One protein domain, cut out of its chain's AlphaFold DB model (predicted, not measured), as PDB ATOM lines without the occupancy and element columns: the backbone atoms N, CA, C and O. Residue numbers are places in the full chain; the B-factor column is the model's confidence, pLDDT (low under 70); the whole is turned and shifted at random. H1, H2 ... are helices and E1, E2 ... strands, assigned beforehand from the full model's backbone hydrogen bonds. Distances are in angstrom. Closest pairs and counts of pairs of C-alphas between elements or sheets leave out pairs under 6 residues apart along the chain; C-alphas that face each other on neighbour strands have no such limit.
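This is residues 121 to 195 of the 197 residues of an uncharacterized protein of Candidatus Marsarchaeota G2 archaeon BE_D (UniProt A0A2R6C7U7). A long helix, H3, is crossed by H1, with H4 packed on residues 157 to 165 and strands E1 and E2 near its other end. H2 sits off to one side. The 75 printed residues, with four named helices and two parallel strands, are mostly helix and compact: radius of gyration of the C-alphas 12.5 A, spans 34 by 25 by 16 A.

E1 is 121 to 124, from C-alpha (105.549, 113.980, 106.742); H1 126 to 131; H2 140 to 152; H3 157 to 174, 25.3 A; E2 176 to 181; H4 186 to 192, to C-alpha (112.344, 124.846, 95.259).

E1, helices, E2 form a strand-helix-strand unit; N 121 and O 178 are 2.9 A apart. H1 touches H3, closest C-alphas 127 and 163, 4.0 A; H4 touches H3, 161 and 188, 4.5 A. O i to N i+4 pairs within range: all in H3, H4; 6 of 9 in H2; 0 of 2 in H1, with 3 of 3 i+3.

The printed part has no cut; pLDDT is under 70 at 134 to 136 and 194 to 195.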
ATOM      1  N   ASP A 121     104.724 115.129 107.099       85.88
ATOM      2  CA  ASP A 121     105.549 113.980 106.742       85.88
ATOM      3  C   ASP A 121     106.910 114.077 107.439       85.88
ATOM      4  O   ASP A 121     107.791 114.842 107.050       85.88
ATOM      5  N   SER A 122     107.088 113.326 108.522       90.25
ATOM      6  CA  SER A 122     108.286 113.439 109.353       90.25
ATOM      7  C   SER A 122     109.536 112.786 108.757       90.25
ATOM      8  O   SER A 122     110.567 112.776 109.429       90.25
ATOM      9  N   HIS A 123     109.466 112.187 107.562       93.94
ATOM     10  CA  HIS A 123     110.624 111.554 106.941       93.94
ATOM     11  C   HIS A 123     110.492 111.466 105.418       93.94
ATOM     12  O   HIS A 123     109.811 110.593 104.884       93.94
ATOM     13  N   THR A 124     111.220 112.331 104.717       92.81
ATOM     14  CA  THR A 124     111.184 112.414 103.256       92.81
ATOM     15  C   THR A 124     112.577 112.452 102.631       92.81
ATOM     16  O   THR A 124     113.567 112.837 103.254       92.81
ATOM     17  N   HIS A 125     112.614 112.029 101.367       94.62
ATOM     18  CA  HIS A 125     113.713 112.234 100.427       94.62
ATOM     19  C   HIS A 125     113.100 112.744  99.114       94.62
ATOM     20  O   HIS A 125     112.928 111.990  98.154       94.62
ATOM     21  N   LEU A 126     112.656 113.999  99.087       92.69
ATOM     22  CA  LEU A 126     111.774 114.553  98.058       92.69
ATOM     23  C   LEU A 126     112.332 114.368  96.643       92.69
ATOM     24  O   LEU A 126     111.616 113.912  95.748       92.69
ATOM     25  N   ALA A 127     113.621 114.641  96.443       95.62
ATOM     26  CA  ALA A 127     114.260 114.505  95.137       95.62
ATOM     27  C   ALA A 127     114.354 113.051  94.636       95.62
ATOM     28  O   ALA A 127     114.448 112.830  93.424       95.62
ATOM     29  N   MET A 128     114.211 112.044  95.511       94.69
ATOM     30  CA  MET A 128     114.130 110.640  95.088       94.69
ATOM     31  C   MET A 128     112.859 110.322  94.294       94.69
ATOM     32  O   MET A 128     112.759 109.229  93.731       94.69
ATOM     33  N   VAL A 129     111.909 111.257  94.152       93.62
ATOM     34  CA  VAL A 129     110.813 111.117  93.180       93.62
ATOM     35  C   VAL A 129     111.334 110.845  91.762       93.62
ATOM     36  O   VAL A 129     110.723 110.075  91.023       93.62
ATOM     37  N   LEU A 130     112.515 111.371  91.410       91.75
ATOM     38  CA  LEU A 130     113.188 111.110  90.131       91.75
ATOM     39  C   LEU A 130     113.631 109.644  89.970       91.75
ATOM     40  O   LEU A 130     113.863 109.174  88.856       91.75
ATOM     41  N   LEU A 131     113.731 108.908  91.078       89.50
ATOM     42  CA  LEU A 131     114.151 107.507  91.143       89.50
ATOM     43  C   LEU A 131     112.963 106.545  91.321       89.50
ATOM     44  O   LEU A 131     113.160 105.333  91.467       89.50
ATOM     45  N   ARG A 132     111.722 107.053  91.315       85.62
ATOM     46  CA  ARG A 132     110.514 106.261  91.572       85.62
ATOM     47  C   ARG A 132     110.356 105.102  90.577       85.62
ATOM     48  O   ARG A 132     110.706 105.203  89.402       85.62
ATOM     49  N   ALA A 133     109.799 103.992  91.075       74.50
ATOM     50  CA  ALA A 133     109.560 102.741  90.345       74.50
ATOM     51  C   ALA A 133     110.832 102.014  89.850       74.50
ATOM     52  O   ALA A 133     110.784 101.256  88.882       74.50
ATOM     53  N   ARG A 134     111.975 102.213  90.524       65.38
ATOM     54  CA  ARG A 134     113.248 101.529  90.210       65.38
ATOM     55  C   ARG A 134     113.690 100.483  91.241       65.38
ATOM     56  O   ARG A 134     114.755  99.898  91.091       65.38
ATOM     57  N   ALA A 135     112.861 100.209  92.245       66.50
ATOM     58  CA  ALA A 135     113.060  99.135  93.215       66.50
ATOM     59  C   ALA A 135     112.319  97.872  92.747       66.50
ATOM     60  O   ALA A 135     111.193  97.631  93.164       66.50
ATOM     61  N   GLY A 136     112.901  97.126  91.803       68.94
ATOM     62  CA  GLY A 136     112.348  95.841  91.350       68.94
ATOM     63  C   GLY A 136     112.359  94.767  92.453       68.94
ATOM     64  O   GLY A 136     112.232  95.064  93.633       68.94
ATOM     65  N   LEU A 137     112.579  93.499  92.094       77.56
ATOM     66  CA  LEU A 137     112.687  92.385  93.059       77.56
ATOM     67  C   LEU A 137     114.043  92.327  93.801       77.56
ATOM     68  O   LEU A 137     114.448  91.261  94.255       77.56
ATOM     69  N   LEU A 138     114.767  93.446  93.880       83.62
ATOM     70  CA  LEU A 138     116.109  93.499  94.463       83.62
ATOM     71  C   LEU A 138     116.037  93.519  95.993       83.62
ATOM     72  O   LEU A 138     115.135  94.124  96.579       83.62
ATOM     73  N   GLY A 139     117.025  92.908  96.648       87.38
ATOM     74  CA  GLY A 139     117.229  93.097  98.085       87.38
ATOM     75  C   GLY A 139     117.652  94.538  98.403       87.38
ATOM     76  O   GLY A 139     118.184  95.232  97.543       87.38
ATOM     77  N   MET A 140     117.467  94.995  99.648       86.38
ATOM     78  CA  MET A 140     117.778  96.381 100.050       86.38
ATOM     79  C   MET A 140     119.214  96.807  99.704       86.38
ATOM     80  O   MET A 140     119.414  97.888  99.158       86.38
ATOM     81  N   GLY A 141     120.209  95.960  99.997       89.75
ATOM     82  CA  GLY A 141     121.614  96.269  99.713       89.75
ATOM     83  C   GLY A 141     121.900  96.405  98.216       89.75
ATOM     84  O   GLY A 141     122.537  97.367  97.803       89.75
ATOM     85  N   GLU A 142     121.359  95.488  97.413       89.50
ATOM     86  CA  GLU A 142     121.497  95.479  95.952       89.50
ATOM     87  C   GLU A 142     120.755  96.655  95.309       89.50
ATOM     88  O   GLU A 142     121.280  97.336  94.435       89.50
ATOM     89  N   TRP A 143     119.552  96.974  95.791       89.00
ATOM     90  CA  TRP A 143     118.844  98.176  95.372       89.00
ATOM     91  C   TRP A 143     119.668  99.437  95.659       89.00
ATOM     92  O   TRP A 143     119.776 100.320  94.808       89.00
ATOM     93  N   PHE A 144     120.304  99.523  96.826       90.06
ATOM     94  CA  PHE A 144     121.103 100.691  97.171       90.06
ATOM     95  C   PHE A 144     122.379 100.803  96.321       90.06
ATOM     96  O   PHE A 144     122.630 101.862  95.741       90.06
ATOM     97  N   SER A 145     123.161  99.722  96.202       91.06
ATOM     98  CA  SER A 145     124.440  99.728  95.477       91.06
ATOM     99  C   SER A 145     124.281  99.801  93.961       91.06
ATOM    100  O   SER A 145     125.021 100.543  93.317       91.06
ATOM    101  N   GLU A 146     123.308  99.085  93.392       89.38
ATOM    102  CA  GLU A 146     123.136  98.957  91.940       89.38
ATOM    103  C   GLU A 146     122.152  99.986  91.371       89.38
ATOM    104  O   GLU A 146     122.230 100.370  90.194       89.38
ATOM    105  N   VAL A 147     121.196 100.448  92.188       88.81
ATOM    106  CA  VAL A 147     120.154 101.372  91.728       88.81
ATOM    107  C   VAL A 147     120.374 102.788  92.230       88.81
ATOM    108  O   VAL A 147     120.579 103.686  91.409       88.81
ATOM    109  N   VAL A 148     120.302 102.996  93.542       91.88
ATOM    110  CA  VAL A 148     120.230 104.333  94.148       91.88
ATOM    111  C   VAL A 148     121.554 105.080  94.003       91.88
ATOM    112  O   VAL A 148     121.611 106.072  93.277       91.88
ATOM    113  N   LEU A 149     122.636 104.568  94.598       92.44
ATOM    114  CA  LEU A 149     123.922 105.268  94.657       92.44
ATOM    115  C   LEU A 149     124.482 105.668  93.281       92.44
ATOM    116  O   LEU A 149     124.954 106.800  93.152       92.44
ATOM    117  N   PRO A 150     124.450 104.818  92.232       92.81
ATOM    118  CA  PRO A 150     124.961 105.208  90.919       92.81
ATOM    119  C   PRO A 150     124.176 106.362  90.294       92.81
ATOM    120  O   PRO A 150     124.746 107.141  89.538       92.81
ATOM    121  N   ARG A 151     122.879 106.479  90.603       91.75
ATOM    122  CA  ARG A 151     122.002 107.526  90.064       91.75
ATOM    123  C   ARG A 151     122.116 108.813  90.860       91.75
ATOM    124  O   ARG A 151     122.203 109.870  90.253       91.75
ATOM    125  N   GLU A 152     122.181 108.727  92.184       93.88
ATOM    126  CA  GLU A 152     122.368 109.902  93.042       93.88
ATOM    127  C   GLU A 152     123.668 110.641  92.729       93.88
ATOM    128  O   GLU A 152     123.681 111.865  92.708       93.88
ATOM    129  N   ARG A 153     124.734 109.918  92.355       93.81
ATOM    130  CA  ARG A 153     125.997 110.515  91.881       93.81
ATOM    131  C   ARG A 153     125.857 111.380  90.624       93.81
ATOM    132  O   ARG A 153     126.774 112.137  90.325       93.81
ATOM    133  N   LEU A 154     124.767 111.234  89.870       93.81
ATOM    134  CA  LEU A 154     124.480 112.030  88.675       93.81
ATOM    135  C   LEU A 154     123.636 113.271  88.984       93.81
ATOM    136  O   LEU A 154     123.449 114.096  88.094       93.81
ATOM    137  N   LEU A 155     123.096 113.393  90.200       95.62
ATOM    138  CA  LEU A 155     122.240 114.508  90.578       95.62
ATOM    139  C   LEU A 155     123.101 115.643  91.130       95.62
ATOM    140  O   LEU A 155     123.800 115.475  92.128       95.62
ATOM    141  N   GLY A 156     123.039 116.802  90.482       97.06
ATOM    142  CA  GLY A 156     123.566 118.045  91.018       97.06
ATOM    143  C   GLY A 156     122.484 118.862  91.730       97.06
ATOM    144  O   GLY A 156     121.330 118.439  91.847       97.06
ATOM    145  N   PRO A 157     122.827 120.083  92.180       96.81
ATOM    146  CA  PRO A 157     121.884 120.984  92.844       96.81
ATOM    147  C   PRO A 157     120.619 121.264  92.018       96.81
ATOM    148  O   PRO A 157     119.519 121.332  92.559       96.81
ATOM    149  N   ALA A 158     120.760 121.393  90.694       96.25
ATOM    150  CA  ALA A 158     119.641 121.680  89.798       96.25
ATOM    151  C   ALA A 158     118.648 120.511  89.723       96.25
ATOM    152  O   ALA A 158     117.441 120.718  89.855       96.25
ATOM    153  N   GLU A 159     119.146 119.285  89.556       96.56
ATOM    154  CA  GLU A 159     118.318 118.080  89.493       96.56
ATOM    155  C   GLU A 159     117.644 117.810  90.837       96.56
ATOM    156  O   GLU A 159     116.449 117.516  90.863       96.56
ATOM    157  N   VAL A 160     118.371 117.977  91.949       97.06
ATOM    158  CA  VAL A 160     117.791 117.876  93.295       97.06
ATOM    159  C   VAL A 160     116.678 118.896  93.479       97.06
ATOM    160  O   VAL A 160     115.584 118.532  93.893       97.06
ATOM    161  N   GLY A 161     116.911 120.159  93.123       95.31
ATOM    162  CA  GLY A 161     115.903 121.202  93.259       95.31
ATOM    163  C   GLY A 161     114.635 120.927  92.440       95.31
ATOM    164  O   GLY A 161     113.525 121.079  92.948       95.31
ATOM    165  N   LEU A 162     114.778 120.463  91.193       95.62
ATOM    166  CA  LEU A 162     113.638 120.073  90.354       95.62
ATOM    167  C   LEU A 162     112.913 118.835  90.895       95.62
ATOM    168  O   LEU A 162     111.682 118.806  90.911       95.62
ATOM    169  N   GLY A 163     113.655 117.827  91.358       95.62
ATOM    170  CA  GLY A 163     113.086 116.652  92.010       95.62
ATOM    171  C   GLY A 163     112.288 117.038  93.254       95.62
ATOM    172  O   GLY A 163     111.143 116.619  93.402       95.62
ATOM    173  N   SER A 164     112.843 117.901  94.102       95.06
ATOM    174  CA  SER A 164     112.178 118.373  95.316       95.06
ATOM    175  C   SER A 164     110.964 119.251  95.036       95.06
ATOM    176  O   SER A 164     109.988 119.157  95.771       95.06
ATOM    177  N   LEU A 165     110.965 120.039  93.956       92.69
ATOM    178  CA  LEU A 165     109.772 120.753  93.494       92.69
ATOM    179  C   LEU A 165     108.642 119.767  93.164       92.69
ATOM    180  O   LEU A 165     107.520 119.919  93.638       92.69
ATOM    181  N   VAL A 166     108.938 118.731  92.369       93.75
ATOM    182  CA  VAL A 166     107.947 117.710  91.991       93.75
ATOM    183  C   VAL A 166     107.462 116.938  93.219       93.75
ATOM    184  O   VAL A 166     106.256 116.753  93.385       93.75
ATOM    185  N   GLY A 167     108.384 116.532  94.097       91.81
ATOM    186  CA  GLY A 167     108.063 115.859  95.354       91.81
ATOM    187  C   GLY A 167     107.188 116.722  96.265       91.81
ATOM    188  O   GLY A 167     106.184 116.237  96.774       91.81
ATOM    189  N   GLY A 168     107.511 118.009  96.407       88.94
ATOM    190  CA  GLY A 168     106.739 118.970  97.194       88.94
ATOM    191  C   GLY A 168     105.322 119.177  96.655       88.94
ATOM    192  O   GLY A 168     104.369 119.155  97.427       88.94
ATOM    193  N   VAL A 169     105.146 119.280  95.330       88.12
ATOM    194  CA  VAL A 169     103.803 119.338  94.716       88.12
ATOM    195  C   VAL A 169     102.995 118.079  95.031       88.12
ATOM    196  O   VAL A 169     101.816 118.169  95.364       88.12
ATOM    197  N   GLU A 170     103.603 116.899  94.925       89.31
ATOM    198  CA  GLU A 170     102.917 115.645  95.240       89.31
ATOM    199  C   GLU A 170     102.533 115.552  96.722       89.31
ATOM    200  O   GLU A 170     101.430 115.107  97.045       89.31
ATOM    201  N   LEU A 171     103.408 116.027  97.606       85.88
ATOM    202  CA  LEU A 171     103.175 116.083  99.043       85.88
ATOM    203  C   LEU A 171     102.034 117.052  99.397       85.88
ATOM    204  O   LEU A 171     101.121 116.699 100.140       85.88
ATOM    205  N   ALA A 172     102.001 118.232  98.777       79.75
ATOM    206  CA  ALA A 172     100.888 119.170  98.918       79.75
ATOM    207  C   ALA A 172      99.560 118.563  98.420       79.75
ATOM    208  O   ALA A 172      98.506 118.736  99.035       79.75
ATOM    209  N   LEU A 173      99.598 117.804  97.317       81.31
ATOM    210  CA  LEU A 173      98.424 117.117  96.769       81.31
ATOM    211  C   LEU A 173      97.928 115.958  97.645       81.31
ATOM    212  O   LEU A 173      96.749 115.608  97.548       81.31
ATOM    213  N   SER A 174      98.783 115.373  98.488       80.88
ATOM    214  CA  SER A 174      98.390 114.332  99.447       80.88
ATOM    215  C   SER A 174      97.740 114.900 100.716       80.88
ATOM    216  O   SER A 174      97.152 114.151 101.498       80.88
ATOM    217  N   GLY A 175      97.785 116.223 100.896       73.81
ATOM    218  CA  GLY A 175      97.233 116.927 102.051       73.81
ATOM    219  C   GLY A 175      98.232 117.179 103.178       73.81
ATOM    220  O   GLY A 175      97.831 117.531 104.294       73.81
ATOM    221  N   ALA A 176      99.524 117.006 102.905       80.69
ATOM    222  CA  ALA A 176     100.579 117.433 103.807       80.69
ATOM    223  C   ALA A 176     100.904 118.924 103.613       80.69
ATOM    224  O   ALA A 176     100.878 119.443 102.500       80.69
ATOM    225  N   SER A 177     101.192 119.608 104.721       76.06
ATOM    226  CA  SER A 177     101.599 121.027 104.766       76.06
ATOM    227  C   SER A 177     102.876 121.219 105.595       76.06
ATOM    228  O   SER A 177     103.082 122.239 106.245       76.06
ATOM    229  N   GLY A 178     103.655 120.153 105.729       78.94
ATOM    230  CA  GLY A 178     104.936 120.186 106.406       78.94
ATOM    231  C   GLY A 178     105.668 118.879 106.180       78.94
ATOM    232  O   GLY A 178     105.043 117.825 106.032       78.94
ATOM    233  N   PHE A 179     106.993 118.950 106.158       85.56
ATOM    234  CA  PHE A 179     107.830 117.774 106.014       85.56
ATOM    235  C   PHE A 179     109.195 117.943 106.674       85.56
ATOM    236  O   PHE A 179     109.631 119.057 106.964       85.56
ATOM    237  N   VAL A 180     109.874 116.820 106.888       88.94
ATOM    238  CA  VAL A 180     111.297 116.764 107.232       88.94
ATOM    239  C   VAL A 180     112.007 116.009 106.122       88.94
ATOM    240  O   VAL A 180     111.733 114.827 105.905       88.94
ATOM    241  N   ASP A 181     112.897 116.690 105.408       92.56
ATOM    242  CA  ASP A 181     113.660 116.103 104.308       92.56
ATOM    243  C   ASP A 181     115.098 115.809 104.721       92.56
ATOM    244  O   ASP A 181     115.715 116.565 105.473       92.56
ATOM    245  N   MET A 182     115.616 114.688 104.230       92.94
ATOM    246  CA  MET A 182     116.998 114.272 104.421       92.94
ATOM    247  C   MET A 182     117.627 113.975 103.063       92.94
ATOM    248  O   MET A 182     117.800 112.819 102.680       92.94
ATOM    249  N   TYR A 183     117.980 115.008 102.316       94.44
ATOM    250  CA  TYR A 183     118.662 114.839 101.042       94.44
ATOM    251  C   TYR A 183     119.876 115.752 100.918       94.44
ATOM    252  O   TYR A 183     119.994 116.769 101.597       94.44
ATOM    253  N   PHE A 184     120.814 115.370 100.053       93.38
ATOM    254  CA  PHE A 184     121.966 116.216  99.749       93.38
ATOM    255  C   PHE A 184     121.530 117.437  98.921       93.38
ATOM    256  O   PHE A 184     120.464 117.436  98.314       93.38
ATOM    257  N   HIS A 185     122.354 118.490  98.896       95.69
ATOM    258  CA  HIS A 185     121.995 119.804  98.329       95.69
ATOM    259  C   HIS A 185     120.771 120.455  99.009       95.69
ATOM    260  O   HIS A 185     119.880 120.974  98.339       95.69
ATOM    261  N   GLU A 186     120.767 120.479 100.345       93.25
ATOM    262  CA  GLU A 186     119.691 121.003 101.207       93.25
ATOM    263  C   GLU A 186     119.157 122.382 100.775       93.25
ATOM    264  O   GLU A 186     117.948 122.600 100.744       93.25
ATOM    265  N   GLU A 187     120.030 123.307 100.357       92.44
ATOM    266  CA  GLU A 187     119.609 124.631  99.872       92.44
ATOM    267  C   GLU A 187     118.701 124.537  98.632       92.44
ATOM    268  O   GLU A 187     117.734 125.288  98.499       92.44
ATOM    269  N   SER A 188     118.978 123.587  97.734       92.62
ATOM    270  CA  SER A 188     118.166 123.354  96.532       92.62
ATOM    271  C   SER A 188     116.820 122.722  96.879       92.62
ATOM    272  O   SER A 188     115.803 123.104  96.296       92.62
ATOM    273  N   VAL A 189     116.802 121.818  97.866       89.75
ATOM    274  CA  VAL A 189     115.566 121.256  98.427       89.75
ATOM    275  C   VAL A 189     114.704 122.366  99.026       89.75
ATOM    276  O   VAL A 189     113.539 122.499  98.660       89.75
ATOM    277  N   TRP A 190     115.274 123.203  99.896       86.12
ATOM    278  CA  TRP A 190     114.546 124.283 100.561       86.12
ATOM    279  C   TRP A 190     114.001 125.312  99.570       86.12
ATOM    280  O   TRP A 190     112.818 125.648  99.602       86.12
ATOM    281  N   ARG A 191     114.842 125.787  98.644       82.81
ATOM    282  CA  ARG A 191     114.479 126.875  97.729       82.81
ATOM    283  C   ARG A 191     113.349 126.509  96.768       82.81
ATOM    284  O   ARG A 191     112.550 127.382  96.437       82.81
ATOM    285  N   LEU A 192     113.317 125.270  96.273       77.31
ATOM    286  CA  LEU A 192     112.344 124.846  95.259       77.31
ATOM    287  C   LEU A 192     111.253 123.917  95.806       77.31
ATOM    288  O   LEU A 192     110.117 124.021  95.359       77.31
ATOM    289  N   GLY A 193     111.559 123.052  96.772       70.25
ATOM    290  CA  GLY A 193     110.576 122.174  97.416       70.25
ATOM    291  C   GLY A 193     109.907 122.799  98.643       70.25
ATOM    292  O   GLY A 193     108.699 122.667  98.810       70.25
ATOM    293  N   GLY A 194     110.667 123.518  99.476       62.00
ATOM    294  CA  GLY A 194     110.177 124.084 100.741       62.00
ATOM    295  C   GLY A 194     109.192 125.246 100.588       62.00
ATOM    296  O   GLY A 194     108.353 125.453 101.452       62.00
ATOM    297  N   GLY A 195     109.234 125.986  99.478       61.53
ATOM    298  CA  GLY A 195     108.301 127.096  99.233       61.53
ATOM    299  C   GLY A 195     106.868 126.678  98.876       61.53
ATOM    300  O   GLY A 195     106.021 127.549  98.691       61.53
TER     301      GLY A 195